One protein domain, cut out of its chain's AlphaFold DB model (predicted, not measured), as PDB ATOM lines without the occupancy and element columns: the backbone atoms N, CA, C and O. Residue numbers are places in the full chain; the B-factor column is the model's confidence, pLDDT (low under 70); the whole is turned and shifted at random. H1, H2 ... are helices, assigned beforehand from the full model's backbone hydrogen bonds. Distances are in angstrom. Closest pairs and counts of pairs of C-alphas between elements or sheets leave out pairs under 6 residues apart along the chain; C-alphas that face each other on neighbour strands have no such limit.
ATOM      1  N   ILE A 193     -40.663   7.012  -5.693       94.38
ATOM      2  CA  ILE A 193     -41.433   8.265  -5.685       94.38
ATOM      3  C   ILE A 193     -40.550   9.509  -5.873       94.38
ATOM      4  O   ILE A 193     -40.990  10.501  -6.451       94.38
ATOM      5  N   LEU A 194     -39.296   9.460  -5.401       96.19
ATOM      6  CA  LEU A 194     -38.340  10.559  -5.548       96.19
ATOM      7  C   LEU A 194     -37.717  10.550  -6.941       96.19
ATOM      8  O   LEU A 194     -37.553  11.605  -7.546       96.19
ATOM      9  N   ALA A 195     -37.414   9.364  -7.476       95.19
ATOM     10  CA  ALA A 195     -36.940   9.213  -8.849       95.19
ATOM     11  C   ALA A 195     -37.983   9.695  -9.873       95.19
ATOM     12  O   ALA A 195     -37.633  10.338 -10.861       95.19
ATOM     13  N   GLU A 196     -39.266   9.414  -9.640       95.50
ATOM     14  CA  GLU A 196     -40.373   9.919 -10.458       95.50
ATOM     15  C   GLU A 196     -40.477  11.445 -10.393       95.50
ATOM     16  O   GLU A 196     -40.506  12.098 -11.438       95.50
ATOM     17  N   ALA A 197     -40.442  12.030  -9.192       96.19
ATOM     18  CA  ALA A 197     -40.447  13.481  -9.032       96.19
ATOM     19  C   ALA A 197     -39.231  14.139  -9.709       96.19
ATOM     20  O   ALA A 197     -39.386  15.121 -10.433       96.19
ATOM     21  N   ALA A 198     -38.035  13.561  -9.570       96.12
ATOM     22  CA  ALA A 198     -36.823  14.056 -10.218       96.12
ATOM     23  C   ALA A 198     -36.963  14.109 -11.745       96.12
ATOM     24  O   ALA A 198     -36.559  15.091 -12.367       96.12
ATOM     25  N   LYS A 199     -37.599  13.098 -12.354       94.94
ATOM     26  CA  LYS A 199     -37.893  13.085 -13.796       94.94
ATOM     27  C   LYS A 199     -38.862  14.199 -14.197       94.94
ATOM     28  O   LYS A 199     -38.627  14.847 -15.212       94.94
ATOM     29  N   LEU A 200     -39.906  14.461 -13.403       95.06
ATOM     30  CA  LEU A 200     -40.864  15.547 -13.668       95.06
ATOM     31  C   LEU A 200     -40.190  16.931 -13.631       95.06
ATOM     32  O   LEU A 200     -40.443  17.782 -14.493       95.06
ATOM     33  N   TYR A 201     -39.286  17.147 -12.676       94.88
ATOM     34  CA  TYR A 201     -38.534  18.399 -12.556       94.88
ATOM     35  C   TYR A 201     -37.315  18.483 -13.491       94.88
ATOM     36  O   TYR A 201     -36.826  19.582 -13.736       94.88
ATOM     37  N   GLY A 202     -36.877  17.372 -14.094       93.81
ATOM     38  CA  GLY A 202     -35.715  17.331 -14.990       93.81
ATOM     39  C   GLY A 202     -34.369  17.337 -14.253       93.81
ATOM     40  O   GLY A 202     -33.384  17.857 -14.772       93.81
ATOM     41  N   ILE A 203     -34.322  16.786 -13.039       95.56
ATOM     42  CA  ILE A 203     -33.131  16.750 -12.182       95.56
ATOM     43  C   ILE A 203     -32.305  15.494 -12.486       95.56
ATOM     44  O   ILE A 203     -32.825  14.377 -12.468       95.56
ATOM     45  N   ASN A 204     -30.995  15.652 -12.702       94.38
ATOM     46  CA  ASN A 204     -30.070  14.518 -12.726       94.38
ATOM     47  C   ASN A 204     -29.709  14.106 -11.293       94.38
ATOM     48  O   ASN A 204     -28.883  14.737 -10.641       94.38
ATOM     49  N   TYR A 205     -30.314  13.017 -10.824       93.50
ATOM     50  CA  TYR A 205     -30.196  12.550  -9.442       93.50
ATOM     51  C   TYR A 205     -29.224  11.377  -9.247       93.50
ATOM     52  O   TYR A 205     -29.120  10.836  -8.150       93.50
ATOM     53  N   SER A 206     -28.505  10.959 -10.293       92.44
ATOM     54  CA  SER A 206     -27.663   9.749 -10.269       92.44
ATOM     55  C   SER A 206     -26.595   9.742  -9.165       92.44
ATOM     56  O   SER A 206     -26.295   8.682  -8.608       92.44
ATOM     57  N   ALA A 207     -26.051  10.914  -8.834       90.88
ATOM     58  CA  ALA A 207     -25.025  11.111  -7.810       90.88
ATOM     59  C   ALA A 207     -25.559  11.735  -6.506       90.88
ATOM     60  O   ALA A 207     -24.792  11.915  -5.563       90.88
ATOM     61  N   LEU A 208     -26.851  12.066  -6.439       92.69
ATOM     62  CA  LEU A 208     -27.456  12.711  -5.276       92.69
ATOM     63  C   LEU A 208     -27.979  11.657  -4.310       92.69
ATOM     64  O   LEU A 208     -28.704  10.750  -4.713       92.69
ATOM     65  N   ASN A 209     -27.628  11.789  -3.033       93.00
ATOM     66  CA  ASN A 209     -28.270  11.008  -1.984       93.00
ATOM     67  C   ASN A 209     -29.736  11.437  -1.805       93.00
ATOM     68  O   ASN A 209     -30.169  12.466  -2.333       93.00
ATOM     69  N   VAL A 210     -30.509  10.630  -1.076       94.81
ATOM     70  CA  VAL A 210     -31.960  10.825  -0.925       94.81
ATOM     71  C   VAL A 210     -32.303  12.227  -0.417       94.81
ATOM     72  O   VAL A 210     -33.221  12.854  -0.937       94.81
ATOM     73  N   HIS A 211     -31.553  12.742   0.555       93.56
ATOM     74  CA  HIS A 211     -31.847  14.028   1.187       93.56
ATOM     75  C   HIS A 211     -31.453  15.215   0.302       93.56
ATOM     76  O   HIS A 211     -32.250  16.130   0.122       93.56
ATOM     77  N   SER A 212     -30.296  15.134  -0.362       92.81
ATOM     78  CA  SER A 212     -29.853  16.142  -1.334       92.81
ATOM     79  C   SER A 212     -30.819  16.251  -2.514       92.81
ATOM     80  O   SER A 212     -31.057  17.340  -3.027       92.81
ATOM     81  N   LEU A 213     -31.397  15.124  -2.950       96.00
ATOM     82  CA  LEU A 213     -32.428  15.131  -3.984       96.00
ATOM     83  C   LEU A 213     -33.711  15.812  -3.497       96.00
ATOM     84  O   LEU A 213     -34.297  16.590  -4.240       96.00
ATOM     85  N   VAL A 214     -34.156  15.522  -2.274       95.88
ATOM     86  CA  VAL A 214     -35.353  16.148  -1.688       95.88
ATOM     87  C   VAL A 214     -35.200  17.665  -1.629       95.88
ATOM     88  O   VAL A 214     -36.123  18.374  -2.020       95.88
ATOM     89  N   ASP A 215     -34.040  18.158  -1.203       94.56
ATOM     90  CA  ASP A 215     -33.784  19.595  -1.115       94.56
ATOM     91  C   ASP A 215     -33.791  20.249  -2.506       94.56
ATOM     92  O   ASP A 215     -34.531  21.206  -2.727       94.56
ATOM     93  N   GLN A 216     -33.103  19.653  -3.490       94.94
ATOM     94  CA  GLN A 216     -33.144  20.136  -4.879       94.94
ATOM     95  C   GLN A 216     -34.542  20.080  -5.504       94.94
ATOM     96  O   GLN A 216     -34.872  20.903  -6.356       94.94
ATOM     97  N   LEU A 217     -35.373  19.107  -5.121       96.38
ATOM     98  CA  LEU A 217     -36.760  19.033  -5.581       96.38
ATOM     99  C   LEU A 217     -37.581  20.220  -5.067       96.38
ATOM    100  O   LEU A 217     -38.378  20.762  -5.829       96.38
ATOM    101  N   PHE A 218     -37.383  20.634  -3.812       95.44
ATOM    102  CA  PHE A 218     -38.029  21.832  -3.275       95.44
ATOM    103  C   PHE A 218     -37.526  23.105  -3.962       95.44
ATOM    104  O   PHE A 218     -38.354  23.905  -4.381       95.44
ATOM    105  N   GLU A 219     -36.211  23.252  -4.153       94.25
ATOM    106  CA  GLU A 219     -35.624  24.392  -4.880       94.25
ATOM    107  C   GLU A 219     -36.182  24.489  -6.310       94.25
ATOM    108  O   GLU A 219     -36.660  25.535  -6.744       94.25
ATOM    109  N   LYS A 220     -36.212  23.372  -7.048       94.00
ATOM    110  CA  LYS A 220     -36.733  23.344  -8.424       94.00
ATOM    111  C   LYS A 220     -38.232  23.591  -8.518       94.00
ATOM    112  O   LYS A 220     -38.687  24.089  -9.547       94.00
ATOM    113  N   ALA A 221     -38.995  23.256  -7.482       92.50
ATOM    114  CA  ALA A 221     -40.425  23.530  -7.443       92.50
ATOM    115  C   ALA A 221     -40.749  25.024  -7.294       92.50
ATOM    116  O   ALA A 221     -41.843  25.437  -7.670       92.50
ATOM    117  N   GLU A 222     -39.815  25.839  -6.793       90.88
ATOM    118  CA  GLU A 222     -39.957  27.300  -6.779       90.88
ATOM    119  C   GLU A 222     -39.757  27.902  -8.182       90.88
ATOM    120  O   GLU A 222     -40.375  28.910  -8.522       90.88
ATOM    121  N   GLU A 223     -38.941  27.262  -9.026       91.62
ATOM    122  CA  GLU A 223     -38.645  27.715 -10.393       91.62
ATOM    123  C   GLU A 223     -39.648  27.206 -11.440       91.62
ATOM    124  O   GLU A 223     -39.903  27.869 -12.448       91.62
ATOM    125  N   LYS A 224     -40.180  25.993 -11.251       90.06
ATOM    126  CA  LYS A 224     -40.972  25.271 -12.252       90.06
ATOM    127  C   LYS A 224     -42.215  24.658 -11.619       90.06
ATOM    128  O   LYS A 224     -42.106  23.709 -10.850       90.06
ATOM    129  N   ASP A 225     -43.396  25.102 -12.042       87.88
ATOM    130  CA  ASP A 225     -44.647  24.434 -11.673       87.88
ATOM    131  C   ASP A 225     -44.920  23.209 -12.565       87.88
ATOM    132  O   ASP A 225     -44.593  23.172 -13.756       87.88
ATOM    133  N   ILE A 226     -45.544  22.189 -11.979       90.56
ATOM    134  CA  ILE A 226     -45.946  20.957 -12.658       90.56
ATOM    135  C   ILE A 226     -47.474  20.939 -12.762       90.56
ATOM    136  O   ILE A 226     -48.185  21.008 -11.759       90.56
ATOM    137  N   ILE A 227     -47.979  20.811 -13.993       83.62
ATOM    138  CA  ILE A 227     -49.417  20.878 -14.301       83.62
ATOM    139  C   ILE A 227     -50.177  19.688 -13.688       83.62
ATOM    140  O   ILE A 227     -51.210  19.885 -13.061       83.62
ATOM    141  N   ASN A 228     -49.640  18.469 -13.812       87.25
ATOM    142  CA  ASN A 228     -50.245  17.235 -13.290       87.25
ATOM    143  C   ASN A 228     -49.261  16.507 -12.366       87.25
ATOM    144  O   ASN A 228     -48.631  15.529 -12.780       87.25
ATOM    145  N   PRO A 229     -49.053  17.007 -11.141       90.00
ATOM    146  CA  PRO A 229     -48.063  16.434 -10.253       90.00
ATOM    147  C   PRO A 229     -48.579  15.120  -9.653       90.00
ATOM    148  O   PRO A 229     -49.740  15.005  -9.252       90.00
ATOM    149  N   THR A 230     -47.698  14.128  -9.559       91.62
ATOM    150  CA  THR A 230     -47.958  12.823  -8.933       91.62
ATOM    151  C   THR A 230     -46.916  12.532  -7.853       91.62
ATOM    152  O   THR A 230     -45.851  13.159  -7.819       91.62
ATOM    153  N   GLY A 231     -47.229  11.609  -6.938       91.62
ATOM    154  CA  GLY A 231     -46.309  11.171  -5.884       91.62
ATOM    155  C   GLY A 231     -45.711  12.337  -5.093       91.62
ATOM    156  O   GLY A 231     -46.423  13.236  -4.642       91.62
ATOM    157  N   PHE A 232     -44.383  12.366  -4.974       95.50
ATOM    158  CA  PHE A 232     -43.689  13.403  -4.208       95.50
ATOM    159  C   PHE A 232     -43.823  14.811  -4.824       95.50
ATOM    160  O   PHE A 232     -43.855  15.798  -4.096       95.50
ATOM    161  N   ALA A 233     -43.988  14.940  -6.148       94.69
ATOM    162  CA  ALA A 233     -44.235  16.246  -6.773       94.69
ATOM    163  C   ALA A 233     -45.603  16.823  -6.367       94.69
ATOM    164  O   ALA A 233     -45.726  18.032  -6.161       94.69
ATOM    165  N   ARG A 234     -46.621  15.962  -6.200       94.75
ATOM    166  CA  ARG A 234     -47.946  16.365  -5.695       94.75
ATOM    167  C   ARG A 234     -47.848  16.836  -4.252       94.75
ATOM    168  O   ARG A 234     -48.437  17.852  -3.904       94.75
ATOM    169  N   PHE A 235     -47.058  16.128  -3.446       95.56
ATOM    170  CA  PHE A 235     -46.788  16.496  -2.062       95.56
ATOM    171  C   PHE A 235     -46.108  17.871  -1.941       95.56
ATOM    172  O   PHE A 235     -46.517  18.687  -1.120       95.56
ATOM    173  N   ILE A 236     -45.119  18.171  -2.789       95.12
ATOM    174  CA  ILE A 236     -44.490  19.502  -2.814       95.12
ATOM    175  C   ILE A 236     -45.521  20.585  -3.161       95.12
ATOM    176  O   ILE A 236     -45.579  21.609  -2.484       95.12
ATOM    177  N   LYS A 237     -46.377  20.348  -4.167       93.12
ATOM    178  CA  LYS A 237     -47.435  21.300  -4.536       93.12
ATOM    179  C   LYS A 237     -48.438  21.517  -3.398       93.12
ATOM    180  O   LYS A 237     -48.790  22.657  -3.128       93.12
ATOM    181  N   TRP A 238     -48.828  20.458  -2.685       94.75
ATOM    182  CA  TRP A 238     -49.720  20.527  -1.517       94.75
ATOM    183  C   TRP A 238     -49.209  21.453  -0.401       94.75
ATOM    184  O   TRP A 238     -49.998  22.145   0.244       94.75
ATOM    185  N   LEU A 239     -47.891  21.505  -0.186       93.44
ATOM    186  CA  LEU A 239     -47.289  22.395   0.814       93.44
ATOM    187  C   LEU A 239     -47.375  23.881   0.437       93.44
ATOM    188  O   LEU A 239     -47.330  24.732   1.326       93.44
ATOM    189  N   ASN A 240     -47.501  24.189  -0.855       87.50
ATOM    190  CA  ASN A 240     -47.503  25.556  -1.378       87.50
ATOM    191  C   ASN A 240     -48.902  26.046  -1.781       87.50
ATOM    192  O   ASN A 240     -49.166  27.244  -1.713       87.50
ATOM    193  N   ASP A 241     -49.794  25.137  -2.175       87.25
ATOM    194  CA  ASP A 241     -51.148  25.427  -2.644       87.25
ATOM    195  C   ASP A 241     -52.192  25.013  -1.598       87.25
ATOM    196  O   ASP A 241     -52.417  23.827  -1.336       87.25
ATOM    197  N   SER A 242     -52.863  26.009  -1.012       79.94
ATOM    198  CA  SER A 242     -53.882  25.798   0.019       79.94
ATOM    199  C   SER A 242     -55.158  25.114  -0.491       79.94
ATOM    200  O   SER A 242     -55.983  24.691   0.317       79.94
ATOM    201  N   THR A 243     -55.349  25.024  -1.810       83.31
ATOM    202  CA  THR A 243     -56.542  24.425  -2.432       83.31
ATOM    203  C   THR A 243     -56.382  22.936  -2.726       83.31
ATOM    204  O   THR A 243     -57.374  22.217  -2.847       83.31
ATOM    205  N   LEU A 244     -55.141  22.455  -2.823       89.50
ATOM    206  CA  LEU A 244     -54.848  21.055  -3.090       89.50
ATOM    207  C   LEU A 244     -54.925  20.248  -1.790       89.50
ATOM    208  O   LEU A 244     -54.478  20.716  -0.746       89.50
ATOM    209  N   SER A 245     -55.457  19.026  -1.862       87.94
ATOM    210  CA  SER A 245     -55.528  18.079  -0.744       87.94
ATOM    211  C   SER A 245     -54.799  16.768  -1.063       87.94
ATOM    212  O   SER A 245     -54.643  16.375  -2.230       87.94
ATOM    213  N   ILE A 246     -54.339  16.091  -0.011       92.38
ATOM    214  CA  ILE A 246     -53.680  14.779  -0.073       92.38
ATOM    215  C   ILE A 246     -54.333  13.807   0.909       92.38
ATOM    216  O   ILE A 246     -54.989  14.215   1.864       92.38
ATOM    217  N   SER A 247     -54.132  12.512   0.689       90.62
ATOM    218  CA  SER A 247     -54.525  11.455   1.623       90.62
ATOM    219  C   SER A 247     -53.499  11.253   2.749       90.62
ATOM    220  O   SER A 247     -52.314  11.560   2.603       90.62
ATOM    221  N   LEU A 248     -53.927  10.644   3.864       88.00
ATOM    222  CA  LEU A 248     -53.026  10.245   4.961       88.00
ATOM    223  C   LEU A 248     -51.938   9.257   4.508       88.00
ATOM    224  O   LEU A 248     -50.826   9.278   5.028       88.00
ATOM    225  N   GLN A 249     -52.242   8.406   3.524       88.62
ATOM    226  CA  GLN A 249     -51.277   7.461   2.962       88.62
ATOM    227  C   GLN A 249     -50.180   8.178   2.161       88.62
ATOM    228  O   GLN A 249     -49.002   7.838   2.286       88.62
ATOM    229  N   GLU A 250     -50.545   9.182   1.357       89.75
ATOM    230  CA  GLU A 250     -49.571  10.030   0.656       89.75
ATOM    231  C   GLU A 250     -48.696  10.804   1.646       89.75
ATOM    232  O   GLU A 250     -47.482  10.891   1.447       89.75
ATOM    233  N   LEU A 251     -49.298  11.307   2.731       90.81
ATOM    234  CA  LEU A 251     -48.590  11.991   3.809       90.81
ATOM    235  C   LEU A 251     -47.549  11.078   4.471       90.81
ATOM    236  O   LEU A 251     -46.378  11.441   4.477       90.81
ATOM    237  N   ASP A 252     -47.929   9.889   4.950       87.69
ATOM    238  CA  ASP A 252     -46.993   8.927   5.568       87.69
ATOM    239  C   ASP A 252     -45.846   8.547   4.614       87.69
ATOM    240  O   ASP A 252     -44.670   8.526   4.985       87.69
ATOM    241  N   THR A 253     -46.179   8.333   3.338       88.38
ATOM    242  CA  THR A 253     -45.202   7.947   2.312       88.38
ATOM    243  C   THR A 253     -44.171   9.048   2.047       88.38
ATOM    244  O   THR A 253     -42.999   8.744   1.835       88.38
ATOM    245  N   CYS A 254     -44.574  10.322   2.053       92.56
ATOM    246  CA  CYS A 254     -43.692  11.440   1.699       92.56
ATOM    247  C   CYS A 254     -43.006  12.083   2.913       92.56
ATOM    248  O   CYS A 254     -41.865  12.542   2.801       92.56
ATOM    249  N   PHE A 255     -43.665  12.105   4.074       91.81
ATOM    250  CA  PHE A 255     -43.211  12.824   5.269       91.81
ATOM    251  C   PHE A 255     -41.836  12.353   5.759       91.81
ATOM    252  O   PHE A 255     -41.020  13.165   6.203       91.81
ATOM    253  N   ALA A 256     -41.542  11.058   5.613       89.31
ATOM    254  CA  ALA A 256     -40.289  10.453   6.051       89.31
ATOM    255  C   ALA A 256     -39.030  11.114   5.454       89.31
ATOM    256  O   ALA A 256     -37.987  11.153   6.107       89.31
ATOM    257  N   PHE A 257     -39.119  11.657   4.237       91.38
ATOM    258  CA  PHE A 257     -37.971  12.198   3.504       91.38
ATOM    259  C   PHE A 257     -37.632  13.653   3.846       91.38
ATOM    260  O   PHE A 257     -36.534  14.125   3.541       91.38
ATOM    261  N   LEU A 258     -38.567  14.371   4.467       91.12
ATOM    262  CA  LEU A 258     -38.480  15.813   4.669       91.12
ATOM    263  C   LEU A 258     -37.374  16.198   5.656       91.12
ATOM    264  O   LEU A 258     -37.081  15.454   6.592       91.12
ATOM    265  N   GLY A 259     -36.794  17.384   5.468       87.50
ATOM    266  CA  GLY A 259     -35.988  18.075   6.480       87.50
ATOM    267  C   GLY A 259     -36.862  18.752   7.541       87.50
ATOM    268  O   GLY A 259     -38.067  18.898   7.349       87.50
ATOM    269  N   GLU A 260     -36.272  19.178   8.659       84.75
ATOM    270  CA  GLU A 260     -37.018  19.653   9.843       84.75
ATOM    271  C   GLU A 260     -37.964  20.834   9.564       84.75
ATOM    272  O   GLU A 260     -39.107  20.840  10.024       84.75
ATOM    273  N   GLU A 261     -37.528  21.802   8.755       87.00
ATOM    274  CA  GLU A 261     -38.355  22.954   8.378       87.00
ATOM    275  C   GLU A 261     -39.595  22.514   7.585       87.00
ATOM    276  O   GLU A 261     -40.731  22.842   7.936       87.00
ATOM    277  N   LYS A 262     -39.396  21.690   6.545       91.00
ATOM    278  CA  LYS A 262     -40.488  21.182   5.704       91.00
ATOM    279  C   LYS A 262     -41.397  20.209   6.465       91.00
ATOM    280  O   LYS A 262     -42.591  20.174   6.184       91.00
ATOM    281  N   ARG A 263     -40.884  19.465   7.456       90.00
ATOM    282  CA  ARG A 263     -41.708  18.648   8.372       90.00
ATOM    283  C   ARG A 263     -42.648  19.509   9.192       90.00
ATOM    284  O   ARG A 263     -43.838  19.210   9.268       90.00
ATOM    285  N   SER A 264     -42.117  20.580   9.773       90.62
ATOM    286  CA  SER A 264     -42.916  21.503  10.574       90.62
ATOM    287  C   SER A 264     -44.011  22.142   9.730       90.62
ATOM    288  O   SER A 264     -45.177  22.146  10.122       90.62
ATOM    289  N   LEU A 265     -43.668  22.564   8.512       92.25
ATOM    290  CA  LEU A 265     -44.634  23.078   7.550       92.25
ATOM    291  C   LEU A 265     -45.705  22.040   7.174       92.25
ATOM    292  O   LEU A 265     -46.884  22.380   7.149       92.25
ATOM    293  N   ALA A 266     -45.325  20.782   6.930       93.44
ATOM    294  CA  ALA A 266     -46.261  19.711   6.587       93.44
ATOM    295  C   ALA A 266     -47.267  19.421   7.709       93.44
ATOM    296  O   ALA A 266     -48.457  19.278   7.442       93.44
ATOM    297  N   ILE A 267     -46.821  19.394   8.966       93.31
ATOM    298  CA  ILE A 267     -47.718  19.233  10.118       93.31
ATOM    299  C   ILE A 267     -48.673  20.430  10.225       93.31
ATOM    300  O   ILE A 267     -49.877  20.241  10.401       93.31
ATOM    301  N   ARG A 268     -48.178  21.664  10.067       93.56
ATOM    302  CA  ARG A 268     -49.031  22.866  10.071       93.56
ATOM    303  C   ARG A 268     -50.067  22.835   8.941       93.56
ATOM    304  O   ARG A 268     -51.235  23.132   9.181       93.56
ATOM    305  N   ARG A 269     -49.662  22.428   7.731       94.44
ATOM    306  CA  ARG A 269     -50.551  22.279   6.567       94.44
ATOM    307  C   ARG A 269     -51.620  21.214   6.811       94.44
ATOM    308  O   ARG A 269     -52.781  21.462   6.504       94.44
ATOM    309  N   PHE A 270     -51.253  20.086   7.418       94.75
ATOM    310  CA  PHE A 270     -52.203  19.050   7.827       94.75
ATOM    311  C   PHE A 270     -53.287  19.613   8.758       94.75
ATOM    312  O   PHE A 270     -54.471  19.418   8.504       94.75
ATOM    313  N   PHE A 271     -52.913  20.378   9.789       94.12
ATOM    314  CA  PHE A 271     -53.901  20.985  10.686       94.12
ATOM    315  C   PHE A 271     -54.714  22.109  10.029       94.12
ATOM    316  O   PHE A 271     -55.872  22.301  10.387       94.12
ATOM    317  N   LEU A 272     -54.176  22.812   9.027       94.69
ATOM    318  CA  LEU A 272     -54.986  23.701   8.190       94.69
ATOM    319  C   LEU A 272     -56.063  22.920   7.417       94.69
ATOM    320  O   LEU A 272     -57.212  23.349   7.372       94.69
ATOM    321  N   ASP A 273     -55.720  21.766   6.843       94.19
ATOM    322  CA  ASP A 273     -56.691  20.918   6.139       94.19
ATOM    323  C   ASP A 273     -57.751  20.345   7.087       94.19
ATOM    324  O   ASP A 273     -58.913  20.234   6.695       94.19
ATOM    325  N   VAL A 274     -57.386  20.060   8.342       94.44
ATOM    326  CA  VAL A 274     -58.342  19.722   9.410       94.44
ATOM    327  C   VAL A 274     -59.266  20.902   9.714       94.44
ATOM    328  O   VAL A 274     -60.484  20.734   9.708       94.44
ATOM    329  N   LYS A 275     -58.717  22.112   9.908       93.50
ATOM    330  CA  LYS A 275     -59.499  23.341  10.149       93.50
ATOM    331  C   LYS A 275     -60.496  23.616   9.015       93.50
ATOM    332  O   LYS A 275     -61.619  24.036   9.275       93.50
ATOM    333  N   ASN A 276     -60.098  23.351   7.771       92.25
ATOM    334  CA  ASN A 276     -60.927  23.539   6.578       92.25
ATOM    335  C   ASN A 276     -61.892  22.367   6.303       92.25
ATOM    336  O   ASN A 276     -62.646  22.421   5.333       92.25
ATOM    337  N   GLY A 277     -61.857  21.291   7.099       91.31
ATOM    338  CA  GLY A 277     -62.695  20.101   6.916       91.31
ATOM    339  C   GLY A 277     -62.300  19.197   5.739       91.31
ATOM    340  O   GLY A 277     -63.058  18.298   5.384       91.31
ATOM    341  N   SER A 278     -61.132  19.417   5.124       89.38
ATOM    342  CA  SER A 278     -60.604  18.588   4.026       89.38
ATOM    343  C   SER A 278     -59.989  17.276   4.519       89.38
ATOM    344  O   SER A 278     -59.980  16.283   3.794       89.38
ATOM    345  N   LEU A 279     -59.492  17.266   5.756       90.88
ATOM    346  CA  LEU A 279     -59.043  16.076   6.470       90.88
ATOM    347  C   LEU A 279     -59.753  15.987   7.820       90.88
ATOM    348  O   LEU A 279     -60.133  16.999   8.403       90.88
ATOM    349  N   HIS A 280     -59.923  14.769   8.325       89.19
ATOM    350  CA  HIS A 280     -60.432  14.542   9.672       89.19
ATOM    351  C   HIS A 280     -59.267  14.224  10.607       89.19
ATOM    352  O   HIS A 280     -58.406  13.416  10.263       89.19
ATOM    353  N   TYR A 281     -59.238  14.867  11.774       91.25
ATOM    354  CA  TYR A 281     -58.270  14.536  12.809       91.25
ATOM    355  C   TYR A 281     -58.767  13.359  13.642       91.25
ATOM    356  O   TYR A 281     -59.863  13.395  14.197       91.25
ATOM    357  N   ASP A 282     -57.911  12.356  13.780       87.81
ATOM    358  CA  ASP A 282     -58.051  11.288  14.756       87.81
ATOM    359  C   ASP A 282     -56.667  10.959  15.357       87.81
ATOM    360  O   ASP A 282     -55.647  11.132  14.682       87.81
ATOM    361  N   PRO A 283     -56.573  10.446  16.596       83.56
ATOM    362  CA  PRO A 283     -55.276  10.147  17.204       83.56
ATOM    363  C   PRO A 283     -54.415   9.124  16.434       83.56
ATOM    364  O   PRO A 283     -53.194   9.099  16.606       83.56
ATOM    365  N   GLN A 284     -55.000   8.265  15.585       85.06
ATOM    366  CA  GLN A 284     -54.245   7.350  14.719       85.06
ATOM    367  C   GLN A 284     -53.632   8.070  13.516       85.06
ATOM    368  O   GLN A 284     -52.570   7.637  13.066       85.06
ATOM    369  N   SER A 285     -54.215   9.178  13.046       86.75
ATOM    370  CA  SER A 285     -53.631  10.026  11.996       86.75
ATOM    371  C   SER A 285     -52.223  10.512  12.356       86.75
ATOM    372  O   SER A 285     -51.374  10.638  11.477       86.75
ATOM    373  N   LEU A 286     -51.908  10.675  13.651       85.81
ATOM    374  CA  LEU A 286     -50.557  11.033  14.105       85.81
ATOM    375  C   LEU A 286     -49.486   9.988  13.742       85.81
ATOM    376  O   LEU A 286     -48.304  10.327  13.675       85.81
ATOM    377  N   LYS A 287     -49.871   8.732  13.458       84.62
ATOM    378  CA  LYS A 287     -48.932   7.683  13.018       84.62
ATOM    379  C   LYS A 287     -48.236   8.027  11.704       84.62
ATOM    380  O   LYS A 287     -47.092   7.610  11.533       84.62
ATOM    381  N   ALA A 288     -48.873   8.813  10.832       85.00
ATOM    382  CA  ALA A 288     -48.272   9.278   9.579       85.00
ATOM    383  C   ALA A 288     -47.011  10.132   9.811       85.00
ATOM    384  O   ALA A 288     -46.145  10.218   8.945       85.00
ATOM    385  N   PHE A 289     -46.869  10.727  11.001       87.88
ATOM    386  CA  PHE A 289     -45.705  11.528  11.378       87.88
ATOM    387  C   PHE A 289     -44.666  10.761  12.207       87.88
ATOM    388  O   PHE A 289     -43.625  11.312  12.558       87.88
ATOM    389  N   SER A 290     -44.932   9.497  12.552       82.94
ATOM    390  CA  SER A 290     -44.088   8.701  13.450       82.94
ATOM    391  C   SER A 290     -43.795   7.296  12.915       82.94
ATOM    392  O   SER A 290     -43.566   6.376  13.706       82.94
ATOM    393  N   SER A 291     -43.843   7.098  11.597       84.12
ATOM    394  CA  SER A 291     -43.608   5.792  10.978       84.12
ATOM    395  C   SER A 291     -42.155   5.321  11.124       84.12
ATOM    396  O   SER A 291     -41.230   6.087  11.411       84.12
ATOM    397  N   THR A 292     -41.926   4.021  10.938       83.44
ATOM    398  CA  THR A 292     -40.573   3.434  10.961       83.44
ATOM    399  C   THR A 292     -39.685   4.017   9.862       83.44
ATOM    400  O   THR A 292     -38.501   4.268  10.093       83.44
ATOM    401  N   ASN A 293     -40.268   4.308   8.694       84.56
ATOM    402  CA  ASN A 293     -39.592   4.998   7.597       84.56
ATOM    403  C   ASN A 293     -39.138   6.395   8.020       84.56
ATOM    404  O   ASN A 293     -37.986   6.761   7.781       84.56
ATOM    405  N   TYR A 294     -40.009   7.148   8.698       84.81
ATOM    406  CA  TYR A 294     -39.649   8.449   9.256       84.81
ATOM    407  C   TYR A 294     -38.442   8.347  10.197       84.81
ATOM    408  O   TYR A 294     -37.464   9.074  10.021       84.81
ATOM    409  N   GLN A 295     -38.456   7.414  11.156       82.50
ATOM    410  CA  GLN A 295     -37.346   7.249  12.103       82.50
ATOM    411  C   GLN A 295     -36.018   6.950  11.394       82.50
ATOM    412  O   GLN A 295     -34.980   7.515  11.755       82.50
ATOM    413  N   TYR A 296     -36.055   6.098  10.365       86.00
ATOM    414  CA  TYR A 296     -34.889   5.753   9.557       86.00
ATOM    415  C   TYR A 296     -34.330   6.968   8.804       86.00
ATOM    416  O   TYR A 296     -33.186   7.365   9.040       86.00
ATOM    417  N   TYR A 297     -35.130   7.592   7.934       88.44
ATOM    418  CA  TYR A 297     -34.663   8.682   7.070       88.44
ATOM    419  C   TYR A 297     -34.334   9.950   7.862       88.44
ATOM    420  O   TYR A 297     -33.396  10.661   7.511       88.44
ATOM    421  N   SER A 298     -35.024  10.207   8.976       84.44
ATOM    422  CA  SER A 298     -34.671  11.293   9.896       84.44
ATOM    423  C   SER A 298     -33.291  11.091  10.521       84.44
ATOM    424  O   SER A 298     -32.484  12.023  10.561       84.44
ATOM    425  N   THR A 299     -32.979   9.862  10.938       82.25
ATOM    426  CA  THR A 299     -31.662   9.524  11.493       82.25
ATOM    427  C   THR A 299     -30.568   9.604  10.426       82.25
ATOM    428  O   THR A 299     -29.508  10.165  10.694       82.25
ATOM    429  N   GLN A 300     -30.818   9.101   9.213       85.44
ATOM    430  CA  GLN A 300     -29.872   9.190   8.089       85.44
ATOM    431  C   GLN A 300     -29.560  10.636   7.709       85.44
ATOM    432  O   GLN A 300     -28.392  11.008   7.610       85.44
ATOM    433  N   ARG A 301     -30.593  11.475   7.583       86.81
ATOM    434  CA  ARG A 301     -30.425  12.896   7.276       86.81
ATOM    435  C   ARG A 301     -29.555  13.591   8.316       86.81
ATOM    436  O   ARG A 301     -28.589  14.265   7.968       86.81
ATOM    437  N   TYR A 302     -29.844  13.353   9.598       84.25
ATOM    438  CA  TYR A 302     -29.018  13.850  10.696       84.25
ATOM    439  C   TYR A 302     -27.553  13.403  10.564       84.25
ATOM    440  O   TYR A 302     -26.658  14.230  10.727       84.25
ATOM    441  N   ILE A 303     -27.302  12.133  10.230       81.94
ATOM    442  CA  ILE A 303     -25.948  11.593  10.035       81.94
ATOM    443  C   ILE A 303     -25.216  12.292   8.879       81.94
ATOM    444  O   ILE A 303     -24.058  12.667   9.044       81.94
ATOM    445  N   PHE A 304     -25.850  12.491   7.722       82.00
ATOM    446  CA  PHE A 304     -25.163  13.036   6.541       82.00
ATOM    447  C   PHE A 304     -24.964  14.555   6.574       82.00
ATOM    448  O   PHE A 304     -23.949  15.049   6.063       82.00
ATOM    449  N   GLU A 305     -25.898  15.291   7.180       78.12
ATOM    450  CA  GLU A 305     -25.932  16.759   7.134       78.12
ATOM    451  C   GLU A 305     -25.443  17.412   8.435       78.12
ATOM    452  O   GLU A 305     -24.692  18.390   8.395       78.12
ATOM    453  N   CYS A 306     -25.833  16.872   9.593       73.50
ATOM    454  CA  CYS A 306     -25.730  17.579  10.874       73.50
ATOM    455  C   CYS A 306     -24.709  16.977  11.845       73.50
ATOM    456  O   CYS A 306     -24.223  17.679  12.734       73.50
ATOM    457  N   TRP A 307     -24.382  15.694  11.711       75.25
ATOM    458  CA  TRP A 307     -23.488  14.985  12.624       75.25
ATOM    459  C   TRP A 307     -22.056  15.542  12.557       75.25
ATOM    460  O   TRP A 307     -21.573  15.820  11.460       75.25
ATOM    461  N   PRO A 308     -21.343  15.694  13.695       66.94
ATOM    462  CA  PRO A 308     -21.662  15.267  15.062       66.94
ATOM    463  C   PRO A 308     -22.364  16.346  15.903       66.94
ATOM    464  O   PRO A 308     -22.292  16.307  17.131       66.94
TER     465      PRO A 308
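AT A GLANCE: This is residues 193 to 308 of the 851 residues of an uncharacterized protein of Alistipes sp. CAG:514 (UniProt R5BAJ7). What is seen first? A flat cluster of crossed helices has H3 near its middle: H1 and H2 lie to one side of it, while on the other side H4 crosses H3 near Phe 232 and H5 crosses it near Leu 239. H6 packs on H4, and H7 runs along the margin, touching no helix. What is it made of, and how large is it? The printed part has 116 residues with seven named helices, H1 to H7 in order along the chain, and no named strand: its class is all helix. It is compact, with a radius of gyration of the C-alphas of 14.1 A and spans of 41 by 37 by 19 A.

HOW THE PARTS SIT: How do the first three helices meet? H1, residues 193 to 201, touches H2, residues 210 to 223, at Tyr 201 and Lys 220, their closest C-alphas, 6.7 A apart; they run the same way at a shallow tilt of 32 degrees, only just short of steep. H3, residues 231 to 240, is the hub, touching four helices; its closest C-alphas to H1 are those of Ala 233 and Ala 197, 5.2 A. H2 only just touches H3, with 3 pairs of C-alphas within 8 A and with residues 218 to 221 alone; the closest are Phe 218 and Ile 236, 6.9 A. What follows? H4, residues 248 to 255, touches H3 about perpendicular, at 88 degrees, with the C-alphas of Cys 254 and Phe 232 closest at 6.2 A. H5, residues 260 to 275, only just touches H3, with 3 pairs and residues 265 to 269 alone, closest at Ala 266 and Leu 239, 6.4 A between C-alphas. H6, residues 285 to 289, touches H4, the closest C-alphas being Ala 288 and Asp 252, 4.2 A; H7, residues 292 to 306, is close to but not clearly touching H2, with the closest C-alphas, Arg 301 and His 211, 6.4 A apart. Are the backbones helical? Every O i to N i+4 pair is within hydrogen-bond range in H1, H4, H5 and H7; H2 has 9 of 10, H3 5 of 6, and H6 0 of 1, with 2 of 2 O i to N i+3 pairs.

IN THESE COORDINATES: Where do the helices begin and end? C-alpha 193 of H1 is at (-41.433, 8.265, -5.685), and C-alpha 306 of H7 at (-25.730, 17.579, 10.874). How long are they? H5 spans 22.8 A, H2 and H7 20.5 A each, H3 15.1 A, H1 12.6 A, H4 10.2 A and H6 8.1 A.

THE WHOLE: How far does it reach? The two C-alphas farthest apart, Gly 277 and Pro 308, are 42.1 A apart. Is it whole and sure? The printed part has no cut and no long link; its mean pLDDT is 89.9, and residue 308 alone is under 70.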